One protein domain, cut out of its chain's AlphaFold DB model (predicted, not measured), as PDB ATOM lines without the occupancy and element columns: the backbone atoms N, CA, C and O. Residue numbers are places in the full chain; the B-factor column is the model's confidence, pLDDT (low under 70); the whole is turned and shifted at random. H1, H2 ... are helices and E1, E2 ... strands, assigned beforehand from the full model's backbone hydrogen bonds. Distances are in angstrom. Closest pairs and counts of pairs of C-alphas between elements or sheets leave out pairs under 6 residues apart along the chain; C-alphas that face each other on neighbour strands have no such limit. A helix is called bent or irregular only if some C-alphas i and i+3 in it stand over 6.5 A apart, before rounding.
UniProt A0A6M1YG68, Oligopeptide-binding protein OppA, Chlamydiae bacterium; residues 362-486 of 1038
ATOM      1  N   GLU A 362     187.085 195.157  97.306       55.97
ATOM      2  CA  GLU A 362     187.446 196.506  96.865       55.97
ATOM      3  C   GLU A 362     186.330 197.528  97.124       55.97
ATOM      4  O   GLU A 362     186.609 198.672  97.485       55.97
ATOM      5  N   GLU A 363     185.065 197.116  97.017       62.59
ATOM      6  CA  GLU A 363     183.901 197.983  97.228       62.59
ATOM      7  C   GLU A 363     183.744 198.364  98.706       62.59
ATOM      8  O   GLU A 363     183.526 199.532  99.047       62.59
ATOM      9  N   ILE A 364     183.949 197.397  99.606       66.94
ATOM     10  CA  ILE A 364     183.950 197.632 101.054       66.94
ATOM     11  C   ILE A 364     185.066 198.621 101.413       66.94
ATOM     12  O   ILE A 364     184.822 199.596 102.129       66.94
ATOM     13  N   TYR A 365     186.272 198.430 100.869       70.06
ATOM     14  CA  TYR A 365     187.383 199.358 101.090       70.06
ATOM     15  C   TYR A 365     187.116 200.752 100.506       70.06
ATOM     16  O   TYR A 365     187.431 201.753 101.157       70.06
ATOM     17  N   HIS A 366     186.474 200.850  99.339       73.81
ATOM     18  CA  HIS A 366     186.079 202.132  98.755       73.81
ATOM     19  C   HIS A 366     185.097 202.891  99.664       73.81
ATOM     20  O   HIS A 366     185.268 204.089  99.917       73.81
ATOM     21  N   HIS A 367     184.103 202.194 100.224       73.62
ATOM     22  CA  HIS A 367     183.165 202.773 101.183       73.62
ATOM     23  C   HIS A 367     183.841 203.205 102.487       73.62
ATOM     24  O   HIS A 367     183.557 204.300 102.972       73.62
ATOM     25  N   VAL A 368     184.783 202.416 103.013       77.38
ATOM     26  CA  VAL A 368     185.578 202.783 104.196       77.38
ATOM     27  C   VAL A 368     186.366 204.079 103.960       77.38
ATOM     28  O   VAL A 368     186.319 204.988 104.790       77.38
ATOM     29  N   ILE A 369     187.036 204.215 102.810       75.31
ATOM     30  CA  ILE A 369     187.787 205.432 102.455       75.31
ATOM     31  C   ILE A 369     186.846 206.635 102.332       75.31
ATOM     32  O   ILE A 369     187.150 207.717 102.841       75.31
ATOM     33  N   LYS A 370     185.689 206.456 101.684       78.56
ATOM     34  CA  LYS A 370     184.685 207.511 101.510       78.56
ATOM     35  C   LYS A 370     184.139 208.008 102.848       78.56
ATOM     36  O   LYS A 370     184.071 209.215 103.054       78.56
ATOM     37  N   LEU A 371     183.787 207.099 103.755       78.38
ATOM     38  CA  LEU A 371     183.300 207.444 105.093       78.38
ATOM     39  C   LEU A 371     184.384 208.118 105.940       78.38
ATOM     40  O   LEU A 371     184.109 209.123 106.588       78.38
ATOM     41  N   SER A 372     185.628 207.634 105.865       79.12
ATOM     42  CA  SER A 372     186.769 208.239 106.563       79.12
ATOM     43  C   SER A 372     187.012 209.694 106.138       79.12
ATOM     44  O   SER A 372     187.314 210.534 106.986       79.12
ATOM     45  N   LYS A 373     186.829 210.029 104.852       78.19
ATOM     46  CA  LYS A 373     186.949 211.408 104.333       78.19
ATOM     47  C   LYS A 373     185.813 212.346 104.764       78.19
ATOM     48  O   LYS A 373     185.974 213.553 104.662       78.19
ATOM     49  N   LEU A 374     184.672 211.809 105.199       77.00
ATOM     50  CA  LEU A 374     183.502 212.591 105.628       77.00
ATOM     51  C   LEU A 374     183.497 212.900 107.135       77.00
ATOM     52  O   LEU A 374     182.605 213.602 107.605       77.00
ATOM     53  N   LEU A 375     184.467 212.361 107.878       78.44
ATOM     54  CA  LEU A 375     184.738 212.667 109.282       78.44
ATOM     55  C   LEU A 375     185.889 213.672 109.350       78.44
ATOM     56  O   LEU A 375     187.034 213.299 109.082       78.44
ATOM     57  N   ASN A 376     185.590 214.921 109.701       75.50
ATOM     58  CA  ASN A 376     186.550 216.028 109.678       75.50
ATOM     59  C   ASN A 376     186.837 216.609 111.069       75.50
ATOM     60  O   ASN A 376     187.870 217.245 111.236       75.50
ATOM     61  N   SER A 377     185.970 216.376 112.060       73.25
ATOM     62  CA  SER A 377     186.140 216.842 113.442       73.25
ATOM     63  C   SER A 377     185.923 215.717 114.458       73.25
ATOM     64  O   SER A 377     185.166 214.780 114.214       73.25
ATOM     65  N   SER A 378     186.532 215.829 115.642       65.44
ATOM     66  CA  SER A 378     186.287 214.929 116.781       65.44
ATOM     67  C   SER A 378     184.858 215.005 117.344       65.44
ATOM     68  O   SER A 378     184.447 214.106 118.074       65.44
ATOM     69  N   LYS A 379     184.090 216.047 116.992       70.12
ATOM     70  CA  LYS A 379     182.669 216.209 117.360       70.12
ATOM     71  C   LYS A 379     181.693 215.658 116.313       70.12
ATOM     72  O   LYS A 379     180.483 215.710 116.535       70.12
ATOM     73  N   ASP A 380     182.190 215.167 115.178       75.88
ATOM     74  CA  ASP A 380     181.337 214.607 114.132       75.88
ATOM     75  C   ASP A 380     180.725 213.273 114.578       75.88
ATOM     76  O   ASP A 380     181.396 212.409 115.142       75.88
ATOM     77  N   LEU A 381     179.438 213.089 114.272       80.12
ATOM     78  CA  LEU A 381     178.735 211.836 114.546       80.12
ATOM     79  C   LEU A 381     179.369 210.659 113.779       80.12
ATOM     80  O   LEU A 381     179.781 210.848 112.623       80.12
ATOM     81  N   PRO A 382     179.367 209.436 114.350       83.44
ATOM     82  CA  PRO A 382     179.755 208.221 113.642       83.44
ATOM     83  C   PRO A 382     179.028 208.100 112.300       83.44
ATOM     84  O   PRO A 382     177.821 208.342 112.214       83.44
ATOM     85  N   LYS A 383     179.758 207.719 111.247       84.31
ATOM     86  CA  LYS A 383     179.208 207.570 109.893       84.31
ATOM     87  C   LYS A 383     179.012 206.098 109.561       84.31
ATOM     88  O   LYS A 383     179.957 205.321 109.685       84.31
ATOM     89  N   ALA A 384     177.820 205.724 109.094       83.69
ATOM     90  CA  ALA A 384     177.497 204.337 108.754       83.69
ATOM     91  C   ALA A 384     176.944 204.166 107.334       83.69
ATOM     92  O   ALA A 384     176.247 205.038 106.805       83.69
ATOM     93  N   ILE A 385     177.223 203.001 106.743       79.81
ATOM     94  CA  ILE A 385     176.563 202.482 105.540       79.81
ATOM     95  C   ILE A 385     176.066 201.067 105.838       79.81
ATOM     96  O   ILE A 385     176.841 200.210 106.268       79.81
ATOM     97  N   LEU A 386     174.780 200.826 105.573       77.31
ATOM     98  CA  LEU A 386     174.161 199.505 105.655       77.31
ATOM     99  C   LEU A 386     173.900 198.951 104.250       77.31
ATOM    100  O   LEU A 386     173.127 199.514 103.471       77.31
ATOM    101  N   LEU A 387     174.501 197.805 103.952       72.94
ATOM    102  CA  LEU A 387     174.339 197.068 102.703       72.94
ATOM    103  C   LEU A 387     173.563 195.782 102.984       72.94
ATOM    104  O   LEU A 387     173.832 195.086 103.961       72.94
ATOM    105  N   PHE A 388     172.570 195.473 102.158       70.06
ATOM    106  CA  PHE A 388     171.896 194.180 102.223       70.06
ATOM    107  C   PHE A 388     172.773 193.135 101.524       70.06
ATOM    108  O   PHE A 388     173.249 193.395 100.424       70.06
ATOM    109  N   ASP A 389     173.009 191.998 102.182       65.00
ATOM    110  CA  ASP A 389     174.012 190.999 101.781       65.00
ATOM    111  C   ASP A 389     173.339 189.714 101.283       65.00
ATOM    112  O   ASP A 389     173.476 189.337 100.123       65.00
ATOM    113  N   GLU A 390     172.521 189.069 102.125       59.62
ATOM    114  CA  GLU A 390     171.797 187.856 101.731       59.62
ATOM    115  C   GLU A 390     170.436 187.683 102.419       59.62
ATOM    116  O   GLU A 390     170.149 188.223 103.486       59.62
ATOM    117  N   GLN A 391     169.590 186.855 101.808       63.47
ATOM    118  CA  GLN A 391     168.360 186.326 102.383       63.47
ATOM    119  C   GLN A 391     168.434 184.799 102.415       63.47
ATOM    120  O   GLN A 391     168.710 184.163 101.398       63.47
ATOM    121  N   GLN A 392     168.085 184.223 103.565       56.25
ATOM    122  CA  GLN A 392     167.900 182.785 103.761       56.25
ATOM    123  C   GLN A 392     166.501 182.482 104.330       56.25
ATOM    124  O   GLN A 392     165.709 183.389 104.596       56.25
ATOM    125  N   ASN A 393     166.178 181.197 104.523       48.91
ATOM    126  CA  ASN A 393     164.834 180.739 104.916       48.91
ATOM    127  C   ASN A 393     164.310 181.443 106.178       48.91
ATOM    128  O   ASN A 393     163.149 181.846 106.222       48.91
ATOM    129  N   ASN A 394     165.179 181.641 107.176       59.06
ATOM    130  CA  ASN A 394     164.788 182.156 108.489       59.06
ATOM    131  C   ASN A 394     165.370 183.537 108.832       59.06
ATOM    132  O   ASN A 394     164.922 184.143 109.812       59.06
ATOM    133  N   TYR A 395     166.323 184.061 108.054       72.81
ATOM    134  CA  TYR A 395     166.985 185.328 108.368       72.81
ATOM    135  C   TYR A 395     167.385 186.154 107.137       72.81
ATOM    136  O   TYR A 395     167.473 185.646 106.020       72.81
ATOM    137  N   LEU A 396     167.597 187.444 107.376       74.94
ATOM    138  CA  LEU A 396     168.142 188.447 106.470       74.94
ATOM    139  C   LEU A 396     169.520 188.848 106.999       74.94
ATOM    140  O   LEU A 396     169.650 189.096 108.200       74.94
ATOM    141  N   ARG A 397     170.527 188.934 106.134       79.25
ATOM    142  CA  ARG A 397     171.877 189.377 106.482       79.25
ATOM    143  C   ARG A 397     172.170 190.730 105.859       79.25
ATOM    144  O   ARG A 397     171.897 190.961 104.682       79.25
ATOM    145  N   PHE A 398     172.769 191.597 106.659       80.75
ATOM    146  CA  PHE A 398     173.254 192.907 106.249       80.75
ATOM    147  C   PHE A 398     174.736 193.036 106.593       80.75
ATOM    148  O   PHE A 398     175.187 192.466 107.584       80.75
ATOM    149  N   VAL A 399     175.474 193.807 105.802       81.25
ATOM    150  CA  VAL A 399     176.830 194.278 106.101       81.25
ATOM    151  C   VAL A 399     176.729 195.726 106.566       81.25
ATOM    152  O   VAL A 399     176.166 196.571 105.872       81.25
ATOM    153  N   CYS A 400     177.284 196.018 107.736       84.06
ATOM    154  CA  CYS A 400     177.415 197.370 108.253       84.06
ATOM    155  C   CYS A 400     178.880 197.799 108.195       84.06
ATOM    156  O   CYS A 400     179.751 197.105 108.721       84.06
ATOM    157  N   ILE A 401     179.130 198.956 107.582       84.25
ATOM    158  CA  ILE A 401     180.422 199.645 107.603       84.25
ATOM    159  C   ILE A 401     180.242 200.897 108.456       84.25
ATOM    160  O   ILE A 401     179.471 201.782 108.088       84.25
ATOM    161  N   LEU A 402     180.936 200.964 109.590       84.56
ATOM    162  CA  LEU A 402     180.873 202.081 110.532       84.56
ATOM    163  C   LEU A 402     182.255 202.717 110.671       84.56
ATOM    164  O   LEU A 402     183.230 202.001 110.881       84.56
ATOM    165  N   VAL A 403     182.338 204.046 110.589       84.50
ATOM    166  CA  VAL A 403     183.565 204.802 110.869       84.50
ATOM    167  C   VAL A 403     183.298 205.823 111.973       84.50
ATOM    168  O   VAL A 403     182.312 206.561 111.901       84.50
ATOM    169  N   ARG A 404     184.159 205.870 112.996       82.62
ATOM    170  CA  ARG A 404     184.039 206.791 114.141       82.62
ATOM    171  C   ARG A 404     185.404 207.298 114.638       82.62
ATOM    172  O   ARG A 404     186.409 206.623 114.407       82.62
ATOM    173  N   PRO A 405     185.466 208.450 115.326       78.19
ATOM    174  CA  PRO A 405     186.638 208.840 116.107       78.19
ATOM    175  C   PRO A 405     186.678 208.078 117.445       78.19
ATOM    176  O   PRO A 405     185.640 207.907 118.080       78.19
ATOM    177  N   ILE A 406     187.858 207.624 117.877       73.69
ATOM    178  CA  ILE A 406     188.088 207.077 119.227       73.69
ATOM    179  C   ILE A 406     188.475 208.236 120.155       73.69
ATOM    180  O   ILE A 406     189.482 208.894 119.893       73.69
ATOM    181  N   LEU A 407     187.699 208.477 121.219       72.75
ATOM    182  CA  LEU A 407     188.003 209.461 122.272       72.75
ATOM    183  C   LEU A 407     188.878 208.839 123.390       72.75
ATOM    184  O   LEU A 407     189.032 207.622 123.464       72.75
ATOM    185  N   LEU A 408     189.486 209.663 124.255       58.19
ATOM    186  CA  LEU A 408     190.214 209.171 125.440       58.19
ATOM    187  C   LEU A 408     189.232 208.429 126.369       58.19
ATOM    188  O   LEU A 408     188.172 208.969 126.670       58.19
ATOM    189  N   ASP A 409     189.592 207.207 126.774       59.28
ATOM    190  CA  ASP A 409     188.790 206.229 127.541       59.28
ATOM    191  C   ASP A 409     187.638 205.514 126.797       59.28
ATOM    192  O   ASP A 409     186.852 204.798 127.419       59.28
ATOM    193  N   ASP A 410     187.553 205.621 125.465       66.81
ATOM    194  CA  ASP A 410     186.527 204.916 124.683       66.81
ATOM    195  C   ASP A 410     186.919 203.438 124.435       66.81
ATOM    196  O   ASP A 410     187.959 203.167 123.818       66.81
ATOM    197  N   PRO A 411     186.117 202.445 124.866       66.25
ATOM    198  CA  PRO A 411     186.418 201.040 124.608       66.25
ATOM    199  C   PRO A 411     186.290 200.699 123.112       66.25
ATOM    200  O   PRO A 411     185.584 201.363 122.343       66.25
ATOM    201  N   SER A 412     186.980 199.641 122.666       65.62
ATOM    202  CA  SER A 412     186.918 199.201 121.265       65.62
ATOM    203  C   SER A 412     185.489 198.803 120.893       65.62
ATOM    204  O   SER A 412     184.789 198.176 121.695       65.62
ATOM    205  N   LEU A 413     185.056 199.091 119.661       68.50
ATOM    206  CA  LEU A 413     183.691 198.779 119.216       68.50
ATOM    207  C   LEU A 413     183.383 197.272 119.351       68.50
ATOM    208  O   LEU A 413     182.269 196.874 119.680       68.50
ATOM    209  N   SER A 414     184.403 196.427 119.173       62.84
ATOM    210  CA  SER A 414     184.324 194.979 119.389       62.84
ATOM    211  C   SER A 414     183.947 194.585 120.823       62.84
ATOM    212  O   SER A 414     183.280 193.570 120.995       62.84
ATOM    213  N   SER A 415     184.338 195.374 121.830       64.25
ATOM    214  CA  SER A 415     184.025 195.128 123.244       64.25
ATOM    215  C   SER A 415     182.654 195.689 123.657       64.25
ATOM    216  O   SER A 415     181.929 195.028 124.398       64.25
ATOM    217  N   GLN A 416     182.238 196.834 123.098       66.25
ATOM    218  CA  GLN A 416     180.896 197.407 123.308       66.25
ATOM    219  C   GLN A 416     179.785 196.571 122.649       66.25
ATOM    220  O   GLN A 416     178.684 196.457 123.180       66.25
ATOM    221  N   LEU A 417     180.062 195.956 121.494       63.16
ATOM    222  CA  LEU A 417     179.074 195.191 120.724       63.16
ATOM    223  C   LEU A 417     178.975 193.707 121.133       63.16
ATOM    224  O   LEU A 417     178.160 192.977 120.564       63.16
ATOM    225  N   THR A 418     179.748 193.239 122.119       59.31
ATOM    226  CA  THR A 418     179.673 191.847 122.612       59.31
ATOM    227  C   THR A 418     178.289 191.510 123.182       59.31
ATOM    228  O   THR A 418     177.801 190.396 122.998       59.31
ATOM    229  N   GLU A 419     177.598 192.486 123.780       58.78
ATOM    230  CA  GLU A 419     176.216 192.343 124.271       58.78
ATOM    231  C   GLU A 419     175.175 192.222 123.137       58.78
ATOM    232  O   GLU A 419     174.093 191.661 123.327       58.78
ATOM    233  N   LEU A 420     175.514 192.678 121.924       60.16
ATOM    234  CA  LEU A 420     174.659 192.639 120.732       60.16
ATOM    235  C   LEU A 420     174.782 191.342 119.912       60.16
ATOM    236  O   LEU A 420     174.073 191.181 118.914       60.16
ATOM    237  N   GLN A 421     175.586 190.365 120.349       59.81
ATOM    238  CA  GLN A 421     175.599 189.023 119.741       59.81
ATOM    239  C   GLN A 421     174.206 188.365 119.766       59.81
ATOM    240  O   GLN A 421     173.827 187.670 118.824       59.81
ATOM    241  N   ASN A 422     173.386 188.671 120.780       60.12
ATOM    242  CA  ASN A 422     171.998 188.206 120.887       60.12
ATOM    243  C   ASN A 422     171.061 188.783 119.805       60.12
ATOM    244  O   ASN A 422     170.022 188.191 119.510       60.12
ATOM    245  N   PHE A 423     171.423 189.917 119.194       67.62
ATOM    246  CA  PHE A 423     170.704 190.517 118.063       67.62
ATOM    247  C   PHE A 423     171.194 189.984 116.701       67.62
ATOM    248  O   PHE A 423     170.696 190.403 115.660       67.62
ATOM    249  N   GLY A 424     172.142 189.035 116.697       68.56
ATOM    250  CA  GLY A 424     172.671 188.408 115.485       68.56
ATOM    251  C   GLY A 424     173.813 189.183 114.828       68.56
ATOM    252  O   GLY A 424     174.017 189.043 113.623       68.56
ATOM    253  N   ILE A 425     174.537 190.023 115.578       77.94
ATOM    254  CA  ILE A 425     175.707 190.738 115.059       77.94
ATOM    255  C   ILE A 425     176.941 189.824 115.083       77.94
ATOM    256  O   ILE A 425     177.333 189.322 116.135       77.94
ATOM    257  N   HIS A 426     177.579 189.644 113.925       71.88
ATOM    258  CA  HIS A 426     178.813 188.880 113.757       71.88
ATOM    259  C   HIS A 426     179.933 189.786 113.254       71.88
ATOM    260  O   HIS A 426     179.936 190.238 112.106       71.88
ATOM    261  N   PHE A 427     180.892 190.053 114.131       67.69
ATOM    262  CA  PHE A 427     181.993 190.955 113.838       67.69
ATOM    263  C   PHE A 427     182.993 190.332 112.861       67.69
ATOM    264  O   PHE A 427     183.306 189.148 112.974       67.69
ATOM    265  N   THR A 428     183.485 191.115 111.898       67.06
ATOM    266  CA  THR A 428     184.378 190.609 110.844       67.06
ATOM    267  C   THR A 428     185.766 191.228 110.944       67.06
ATOM    268  O   THR A 428     186.745 190.495 111.059       67.06
ATOM    269  N   GLN A 429     185.871 192.563 110.928       72.62
ATOM    270  CA  GLN A 429     187.165 193.251 110.925       72.62
ATOM    271  C   GLN A 429     187.070 194.682 111.480       72.62
ATOM    272  O   GLN A 429     186.112 195.398 111.196       72.62
ATOM    273  N   THR A 430     188.105 195.121 112.208       73.38
ATOM    274  CA  THR A 430     188.339 196.533 112.565       73.38
ATOM    275  C   THR A 430     189.670 196.985 111.979       73.38
ATOM    276  O   THR A 430     190.652 196.242 112.033       73.38
ATOM    277  N   LYS A 431     189.729 198.202 111.438       74.50
ATOM    278  CA  LYS A 431     190.968 198.812 110.953       74.50
ATOM    279  C   LYS A 431     191.024 200.290 111.329       74.50
ATOM    280  O   LYS A 431     190.016 200.985 111.293       74.50
ATOM    281  N   ILE A 432     192.221 200.771 111.647       75.31
ATOM    282  CA  ILE A 432     192.489 202.196 111.841       75.31
ATOM    283  C   ILE A 432     192.729 202.837 110.469       75.31
ATOM    284  O   ILE A 432     193.550 202.343 109.693       75.31
ATOM    285  N   THR A 433     192.004 203.912 110.150       70.50
ATOM    286  CA  THR A 433     191.980 204.513 108.799       70.50
ATOM    287  C   THR A 433     192.548 205.933 108.727       70.50
ATOM    288  O   THR A 433     192.443 206.566 107.676       70.50
ATOM    289  N   GLY A 434     193.135 206.442 109.815       69.12
ATOM    290  CA  GLY A 434     193.797 207.754 109.884       69.12
ATOM    291  C   GLY A 434     193.666 208.423 111.258       69.12
ATOM    292  O   GLY A 434     193.111 207.829 112.181       69.12
ATOM    293  N   SER A 435     194.145 209.662 111.381       69.31
ATOM    294  CA  SER A 435     194.002 210.510 112.576       69.31
ATOM    295  C   SER A 435     193.192 211.784 112.285       69.31
ATOM    296  O   SER A 435     193.073 212.218 111.138       69.31
ATOM    297  N   LEU A 436     192.593 212.349 113.331       70.31
ATOM    298  CA  LEU A 436     191.899 213.638 113.374       70.31
ATOM    299  C   LEU A 436     192.682 214.567 114.300       70.31
ATOM    300  O   LEU A 436     193.022 214.166 115.415       70.31
ATOM    301  N   ASP A 437     192.968 215.782 113.830       59.94
ATOM    302  CA  ASP A 437     193.618 216.860 114.593       59.94
ATOM    303  C   ASP A 437     194.887 216.431 115.365       59.94
ATOM    304  O   ASP A 437     195.199 216.975 116.420       59.94
ATOM    305  N   ASN A 438     195.613 215.419 114.868       60.00
ATOM    306  CA  ASN A 438     196.771 214.772 115.510       60.00
ATOM    307  C   ASN A 438     196.544 214.202 116.932       60.00
ATOM    308  O   ASN A 438     197.509 213.765 117.556       60.00
ATOM    309  N   ALA A 439     195.301 214.143 117.423       60.41
ATOM    310  CA  ALA A 439     194.974 213.707 118.786       60.41
ATOM    311  C   ALA A 439     194.034 212.487 118.850       60.41
ATOM    312  O   ALA A 439     194.100 211.723 119.810       60.41
ATOM    313  N   TYR A 440     193.189 212.268 117.834       72.88
ATOM    314  CA  TYR A 440     192.186 211.194 117.827       72.88
ATOM    315  C   TYR A 440     192.361 210.265 116.624       72.88
ATOM    316  O   TYR A 440     192.754 210.699 115.543       72.88
ATOM    317  N   VAL A 441     192.052 208.978 116.784       77.50
ATOM    318  CA  VAL A 441     192.217 207.963 115.730       77.50
ATOM    319  C   VAL A 441     190.861 207.615 115.112       77.50
ATOM    320  O   VAL A 441     189.875 207.458 115.829       77.50
ATOM    321  N   LYS A 442     190.799 207.483 113.781       82.62
ATOM    322  CA  LYS A 442     189.608 207.013 113.056       82.62
ATOM    323  C   LYS A 442     189.573 205.482 113.042       82.62
ATOM    324  O   LYS A 442     190.460 204.849 112.466       82.62
ATOM    325  N   GLU A 443     188.535 204.901 113.632       83.75
ATOM    326  CA  GLU A 443     188.246 203.464 113.632       83.75
ATOM    327  C   GLU A 443     187.197 203.149 112.564       83.75
ATOM    328  O   GLU A 443     186.115 203.733 112.578       83.75
ATOM    329  N   ALA A 444     187.497 202.218 111.656       83.00
ATOM    330  CA  ALA A 444     186.540 201.643 110.719       83.00
ATOM    331  C   ALA A 444     186.254 200.182 111.084       83.00
ATOM    332  O   ALA A 444     187.167 199.357 111.148       83.00
ATOM    333  N   SER A 445     184.983 199.850 111.281       82.81
ATOM    334  CA  SER A 445     184.521 198.515 111.655       82.81
ATOM    335  C   SER A 445     183.548 197.962 110.622       82.81
ATOM    336  O   SER A 445     182.627 198.655 110.186       82.81
ATOM    337  N   ILE A 446     183.750 196.696 110.259       81.88
ATOM    338  CA  ILE A 446     182.906 195.935 109.338       81.88
ATOM    339  C   ILE A 446     182.338 194.735 110.094       81.88
ATOM    340  O   ILE A 446     183.082 193.934 110.671       81.88
ATOM    341  N   PHE A 447     181.013 194.614 110.088       81.88
ATOM    342  CA  PHE A 447     180.313 193.521 110.755       81.88
ATOM    343  C   PHE A 447     179.016 193.145 110.040       81.88
ATOM    344  O   PHE A 447     178.400 193.958 109.349       81.88
ATOM    345  N   HIS A 448     178.593 191.896 110.227       82.94
ATOM    346  CA  HIS A 448     177.347 191.368 109.687       82.94
ATOM    347  C   HIS A 448     176.227 191.414 110.722       82.94
ATOM    348  O   HIS A 448     176.478 191.257 111.914       82.94
ATOM    349  N   ILE A 449     174.988 191.580 110.270       85.56
ATOM    350  CA  ILE A 449     173.794 191.613 111.121       85.56
ATOM    351  C   ILE A 449     172.779 190.609 110.580       85.56
ATOM    352  O   ILE A 449     172.333 190.745 109.442       85.56
ATOM    353  N   HIS A 450     172.402 189.620 111.391       83.12
ATOM    354  CA  HIS A 450     171.397 188.602 111.079       83.12
ATOM    355  C   HIS A 450     170.054 188.922 111.741       83.12
ATOM    356  O   HIS A 450     169.870 188.750 112.944       83.12
ATOM    357  N   LEU A 451     169.070 189.321 110.938       83.19
ATOM    358  CA  LEU A 451     167.706 189.579 111.387       83.19
ATOM    359  C   LEU A 451     166.778 188.410 111.074       83.19
ATOM    360  O   LEU A 451     166.737 187.942 109.944       83.19
ATOM    361  N   LYS A 452     165.930 187.996 112.021       77.88
ATOM    362  CA  LYS A 452     164.856 187.027 111.733       77.88
ATOM    363  C   LYS A 452     163.911 187.586 110.663       77.88
ATOM    364  O   LYS A 452     163.428 188.701 110.808       77.88
ATOM    365  N   LYS A 453     163.602 186.803 109.626       77.38
ATOM    366  CA  LYS A 453     162.850 187.255 108.434       77.38
ATOM    367  C   LYS A 453     161.373 187.582 108.707       77.38
ATOM    368  O   LYS A 453     160.847 188.558 108.182       77.38
ATOM    369  N   HIS A 454     160.706 186.779 109.537       74.06
ATOM    370  CA  HIS A 454     159.246 186.804 109.732       74.06
ATOM    371  C   HIS A 454     158.623 188.194 110.023       74.06
ATOM    372  O   HIS A 454     157.592 188.509 109.431       74.06
ATOM    373  N   PRO A 455     159.199 189.067 110.876       80.19
ATOM    374  CA  PRO A 455     158.616 190.376 111.209       80.19
ATOM    375  C   PRO A 455     158.606 191.396 110.059       80.19
ATOM    376  O   PRO A 455     157.935 192.432 110.156       80.19
ATOM    377  N   PHE A 456     159.368 191.123 108.999       77.50
ATOM    378  CA  PHE A 456     159.561 192.009 107.853       77.50
ATOM    379  C   PHE A 456     158.802 191.533 106.614       77.50
ATOM    380  O   PHE A 456     158.923 192.149 105.563       77.50
ATOM    381  N   LEU A 457     158.011 190.461 106.710       61.31
ATOM    382  CA  LEU A 457     157.181 190.004 105.599       61.31
ATOM    383  C   LEU A 457     155.923 190.871 105.469       61.31
ATOM    384  O   LEU A 457     155.224 191.143 106.449       61.31
ATOM    385  N   ARG A 458     155.628 191.290 104.240       65.00
ATOM    386  CA  ARG A 458     154.366 191.931 103.863       65.00
ATOM    387  C   ARG A 458     153.271 190.875 103.663       65.00
ATOM    388  O   ARG A 458     153.536 189.675 103.631       65.00
ATOM    389  N   LYS A 459     152.017 191.314 103.494       49.44
ATOM    390  CA  LYS A 459     150.856 190.417 103.280       49.44
ATOM    391  C   LYS A 459     150.964 189.557 102.012       49.44
ATOM    392  O   LYS A 459     150.343 188.505 101.945       49.44
ATOM    393  N   ASN A 460     151.743 190.002 101.029       45.25
ATOM    394  CA  ASN A 460     152.069 189.277  99.800       45.25
ATOM    395  C   ASN A 460     153.366 188.445  99.918       45.25
ATOM    396  O   ASN A 460     153.912 188.043  98.899       45.25
ATOM    397  N   TYR A 461     153.879 188.220 101.135       48.22
ATOM    398  CA  TYR A 461     155.120 187.485 101.422       48.22
ATOM    399  C   TYR A 461     156.416 188.107 100.869       48.22
ATOM    400  O   TYR A 461     157.488 187.528 101.066       48.22
ATOM    401  N   SER A 462     156.367 189.305 100.271       54.16
ATOM    402  CA  SER A 462     157.578 190.054  99.919       54.16
ATOM    403  C   SER A 462     158.200 190.724 101.151       54.16
ATOM    404  O   SER A 462     157.533 190.929 102.172       54.16
ATOM    405  N   ILE A 463     159.508 190.987 101.112       64.38
ATOM    406  CA  ILE A 463     160.248 191.511 102.268       64.38
ATOM    407  C   ILE A 463     160.235 193.034 102.261       64.38
ATOM    408  O   ILE A 463     160.633 193.692 101.302       64.38
ATOM    409  N   ASP A 464     159.850 193.604 103.394       70.56
ATOM    410  CA  ASP A 464     160.001 195.016 103.683       70.56
ATOM    411  C   ASP A 464     161.418 195.316 104.194       70.56
ATOM    412  O   ASP A 464     161.683 195.380 105.400       70.56
ATOM    413  N   LEU A 465     162.343 195.504 103.248       69.75
ATOM    414  CA  LEU A 465     163.724 195.871 103.560       69.75
ATOM    415  C   LEU A 465     163.806 197.208 104.310       69.75
ATOM    416  O   LEU A 465     164.683 197.360 105.151       69.75
ATOM    417  N   GLN A 466     162.878 198.151 104.098       68.44
ATOM    418  CA  GLN A 466     162.868 199.433 104.816       68.44
ATOM    419  C   GLN A 466     162.651 199.227 106.309       68.44
ATOM    420  O   GLN A 466     163.370 199.776 107.141       68.44
ATOM    421  N   LYS A 467     161.654 198.406 106.644       76.62
ATOM    422  CA  LYS A 467     161.343 198.057 108.025       76.62
ATOM    423  C   LYS A 467     162.519 197.328 108.680       76.62
ATOM    424  O   LYS A 467     162.779 197.555 109.860       76.62
ATOM    425  N   ALA A 468     163.246 196.505 107.919       79.12
ATOM    426  CA  ALA A 468     164.477 195.865 108.376       79.12
ATOM    427  C   ALA A 468     165.607 196.885 108.621       79.12
ATOM    428  O   ALA A 468     166.164 196.899 109.715       79.12
ATOM    429  N   TYR A 469     165.880 197.797 107.679       77.00
ATOM    430  CA  TYR A 469     166.883 198.862 107.833       77.00
ATOM    431  C   TYR A 469     166.586 199.776 109.029       77.00
ATOM    432  O   TYR A 469     167.454 199.993 109.870       77.00
ATOM    433  N   ILE A 470     165.341 200.250 109.167       78.94
ATOM    434  CA  ILE A 470     164.917 201.090 110.298       78.94
ATOM    435  C   ILE A 470     165.126 200.353 111.622       78.94
ATOM    436  O   ILE A 470     165.611 200.944 112.585       78.94
ATOM    437  N   ARG A 471     164.798 199.057 111.671       83.06
ATOM    438  CA  ARG A 471     164.985 198.238 112.870       83.06
ATOM    439  C   ARG A 471     166.460 198.106 113.248       83.06
ATOM    440  O   ARG A 471     166.769 198.187 114.433       83.06
ATOM    441  N   ILE A 472     167.348 197.924 112.268       83.75
ATOM    442  CA  ILE A 472     168.799 197.871 112.492       83.75
ATOM    443  C   ILE A 472     169.295 199.203 113.052       83.75
ATOM    444  O   ILE A 472     169.997 199.214 114.057       83.75
ATOM    445  N   LEU A 473     168.901 200.322 112.444       79.44
ATOM    446  CA  LEU A 473     169.347 201.650 112.867       79.44
ATOM    447  C   LEU A 473     168.871 202.011 114.267       79.44
ATOM    448  O   LEU A 473     169.653 202.546 115.041       79.44
ATOM    449  N   GLN A 474     167.618 201.700 114.604       81.94
ATOM    450  CA  GLN A 474     167.081 201.934 115.945       81.94
ATOM    451  C   GLN A 474     167.876 201.182 117.012       81.94
ATOM    452  O   GLN A 474     168.142 201.735 118.075       81.94
ATOM    453  N   GLU A 475     168.265 199.938 116.731       81.06
ATOM    454  CA  GLU A 475     169.086 199.159 117.656       81.06
ATOM    455  C   GLU A 475     170.520 199.696 117.704       81.06
ATOM    456  O   GLU A 475     171.013 199.961 118.790       81.06
ATOM    457  N   LEU A 476     171.165 199.985 116.570       79.50
ATOM    458  CA  LEU A 476     172.514 200.567 116.574       79.50
ATOM    459  C   LEU A 476     172.568 201.921 117.304       79.50
ATOM    460  O   LEU A 476     173.477 202.146 118.099       79.50
ATOM    461  N   GLN A 477     171.577 202.794 117.100       80.44
ATOM    462  CA  GLN A 477     171.510 204.111 117.746       80.44
ATOM    463  C   GLN A 477     171.238 204.037 119.252       80.44
ATOM    464  O   GLN A 477     171.645 204.927 119.995       80.44
ATOM    465  N   LYS A 478     170.574 202.974 119.723       78.94
ATOM    466  CA  LYS A 478     170.329 202.755 121.153       78.94
ATOM    467  C   LYS A 478     171.628 202.524 121.933       78.94
ATOM    468  O   LYS A 478     171.703 202.920 123.090       78.94
ATOM    469  N   TYR A 479     172.622 201.898 121.302       72.69
ATOM    470  CA  TYR A 479     173.893 201.539 121.941       72.69
ATOM    471  C   TYR A 479     175.036 202.504 121.606       72.69
ATOM    472  O   TYR A 479     175.850 202.796 122.471       72.69
ATOM    473  N   LEU A 480     175.093 203.016 120.373       71.50
ATOM    474  CA  LEU A 480     176.183 203.881 119.900       71.50
ATOM    475  C   LEU A 480     175.828 205.378 119.915       71.50
ATOM    476  O   LEU A 480     176.663 206.210 119.566       71.50
ATOM    477  N   GLY A 481     174.595 205.733 120.290       73.50
ATOM    478  CA  GLY A 481     174.091 207.102 120.194       73.50
ATOM    479  C   GLY A 481     173.726 207.506 118.755       73.50
ATOM    480  O   GLY A 481     173.545 206.652 117.887       73.50
ATOM    481  N   PRO A 482     173.549 208.808 118.468       78.19
ATOM    482  CA  PRO A 482     173.155 209.271 117.139       78.19
ATOM    483  C   PRO A 482     174.228 208.967 116.078       78.19
ATOM    484  O   PRO A 482     175.371 209.397 116.189       78.19
ATOM    485  N   ILE A 483     173.834 208.255 115.018       79.06
ATOM    486  CA  ILE A 483     174.681 207.882 113.871       79.06
ATOM    487  C   ILE A 483     174.167 208.612 112.627       79.06
ATOM    488  O   ILE A 483     172.958 208.613 112.372       79.06
ATOM    489  N   ASP A 484     175.073 209.185 111.832       75.00
ATOM    490  CA  ASP A 484     174.747 209.760 110.525       75.00
ATOM    491  C   ASP A 484     174.893 208.694 109.426       75.00
ATOM    492  O   ASP A 484     175.993 208.312 109.014       75.00
ATOM    493  N   GLU A 485     173.752 208.165 108.988       72.56
ATOM    494  CA  GLU A 485     173.676 207.081 108.013       72.56
ATOM    495  C   GLU A 485     173.435 207.620 106.591       72.56
ATOM    496  O   GLU A 485     172.349 208.095 106.237       72.56
ATOM    497  N   LEU A 486     174.449 207.487 105.731       65.38
ATOM    498  CA  LEU A 486     174.433 208.012 104.359       65.38
ATOM    499  C   LEU A 486     173.505 207.230 103.409       65.38
ATOM    500  O   LEU A 486     173.075 207.772 102.386       65.38
TER     501      LEU A 486
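What this domain is: This is residues 362 to 486 of the 1038 residues of the protein "Oligopeptide-binding protein OppA" of Chlamydiae bacterium (UniProt A0A6M1YG68). A long, twisted sheet of four antiparallel strands makes the core, with H1 slanting over one face and H2 and H3 over the other, so that there are three layers, helices on both faces of a sheet. The turn of the hairpin E3 and E4 lies at one end of the long axis, and the loop of residues 453 to 464 lies at the other. The printed part has 125 residues, in the order H1 E1 E2 H2 E3 E4 H3; the sheet's order is E1 E2 E4 E3, and the class is mixed, helices and strands. It is compact, with a radius of gyration of the C-alphas of 15.3 A, yet elongated in outline, spanning 53 by 28 by 22 A.

How they stand to each other: Start with H1, residues 362 to 373, and go on through E1, 383 to 391, E2, 395 to 406, H2, 413 to 423, E3, 425 to 436, E4, 440 to 452, and H3, 465 to 480. H1 is on the sheet at a height of 8.3 A, over E2 and E4; its closest C-alpha to E2 is Leu 371, 6.4 A from that of Val 403. E1 and E2 form a hairpin; look at N 385 and O 401, 2.9 A apart. E2 and E4 are antiparallel, with N 400 and O 447 at 2.8 A. E2, H2 and E3 make a split strand-helix-strand unit, two strands running the same way with E4 between them, and its crossover is right-handed. H2 is on the face opposite H1, at a height of 8.7 A, and runs along the strands at 9 degrees to E4 on the local plane. E3 and E4 form a hairpin, with N 431 and O 444 at 2.8 A; E3 bends by 69 degrees at residue 428. H3 is on the same face as H2, at a height of 7.7 A, and the two are near each other. In H1 every O i to N i+4 pair is within hydrogen-bond range, in H3 11 of 12, and in H2 1 of 7, beside 4 of 8 O i to N i+3 pairs.

Where its parts are: Find C-alpha 362 at (187.446, 196.506, 96.865), where H1 begins; it covers 16.7 A. E1 covers 25.0 A, E2 32.2 A and E3 28.1 A. E4, 37.0 A long, ends at C-alpha 452, (164.856, 187.027, 111.733). H2 is irregular, only just: C-alphas 416 and 419 are 7.0 A apart. H3 covers 22.1 A to C-alpha 480 at (176.183, 203.881, 119.900).

The domain as a whole: The two C-alphas farthest apart are those of Asn 438 and Asn 460, at 53.8 A. The printed part has no cut, and its long link is E4 to H3. Mean pLDDT of the printed part is 72.2; 44 residues are under 70, among them 408 to 424 and 457 to 463.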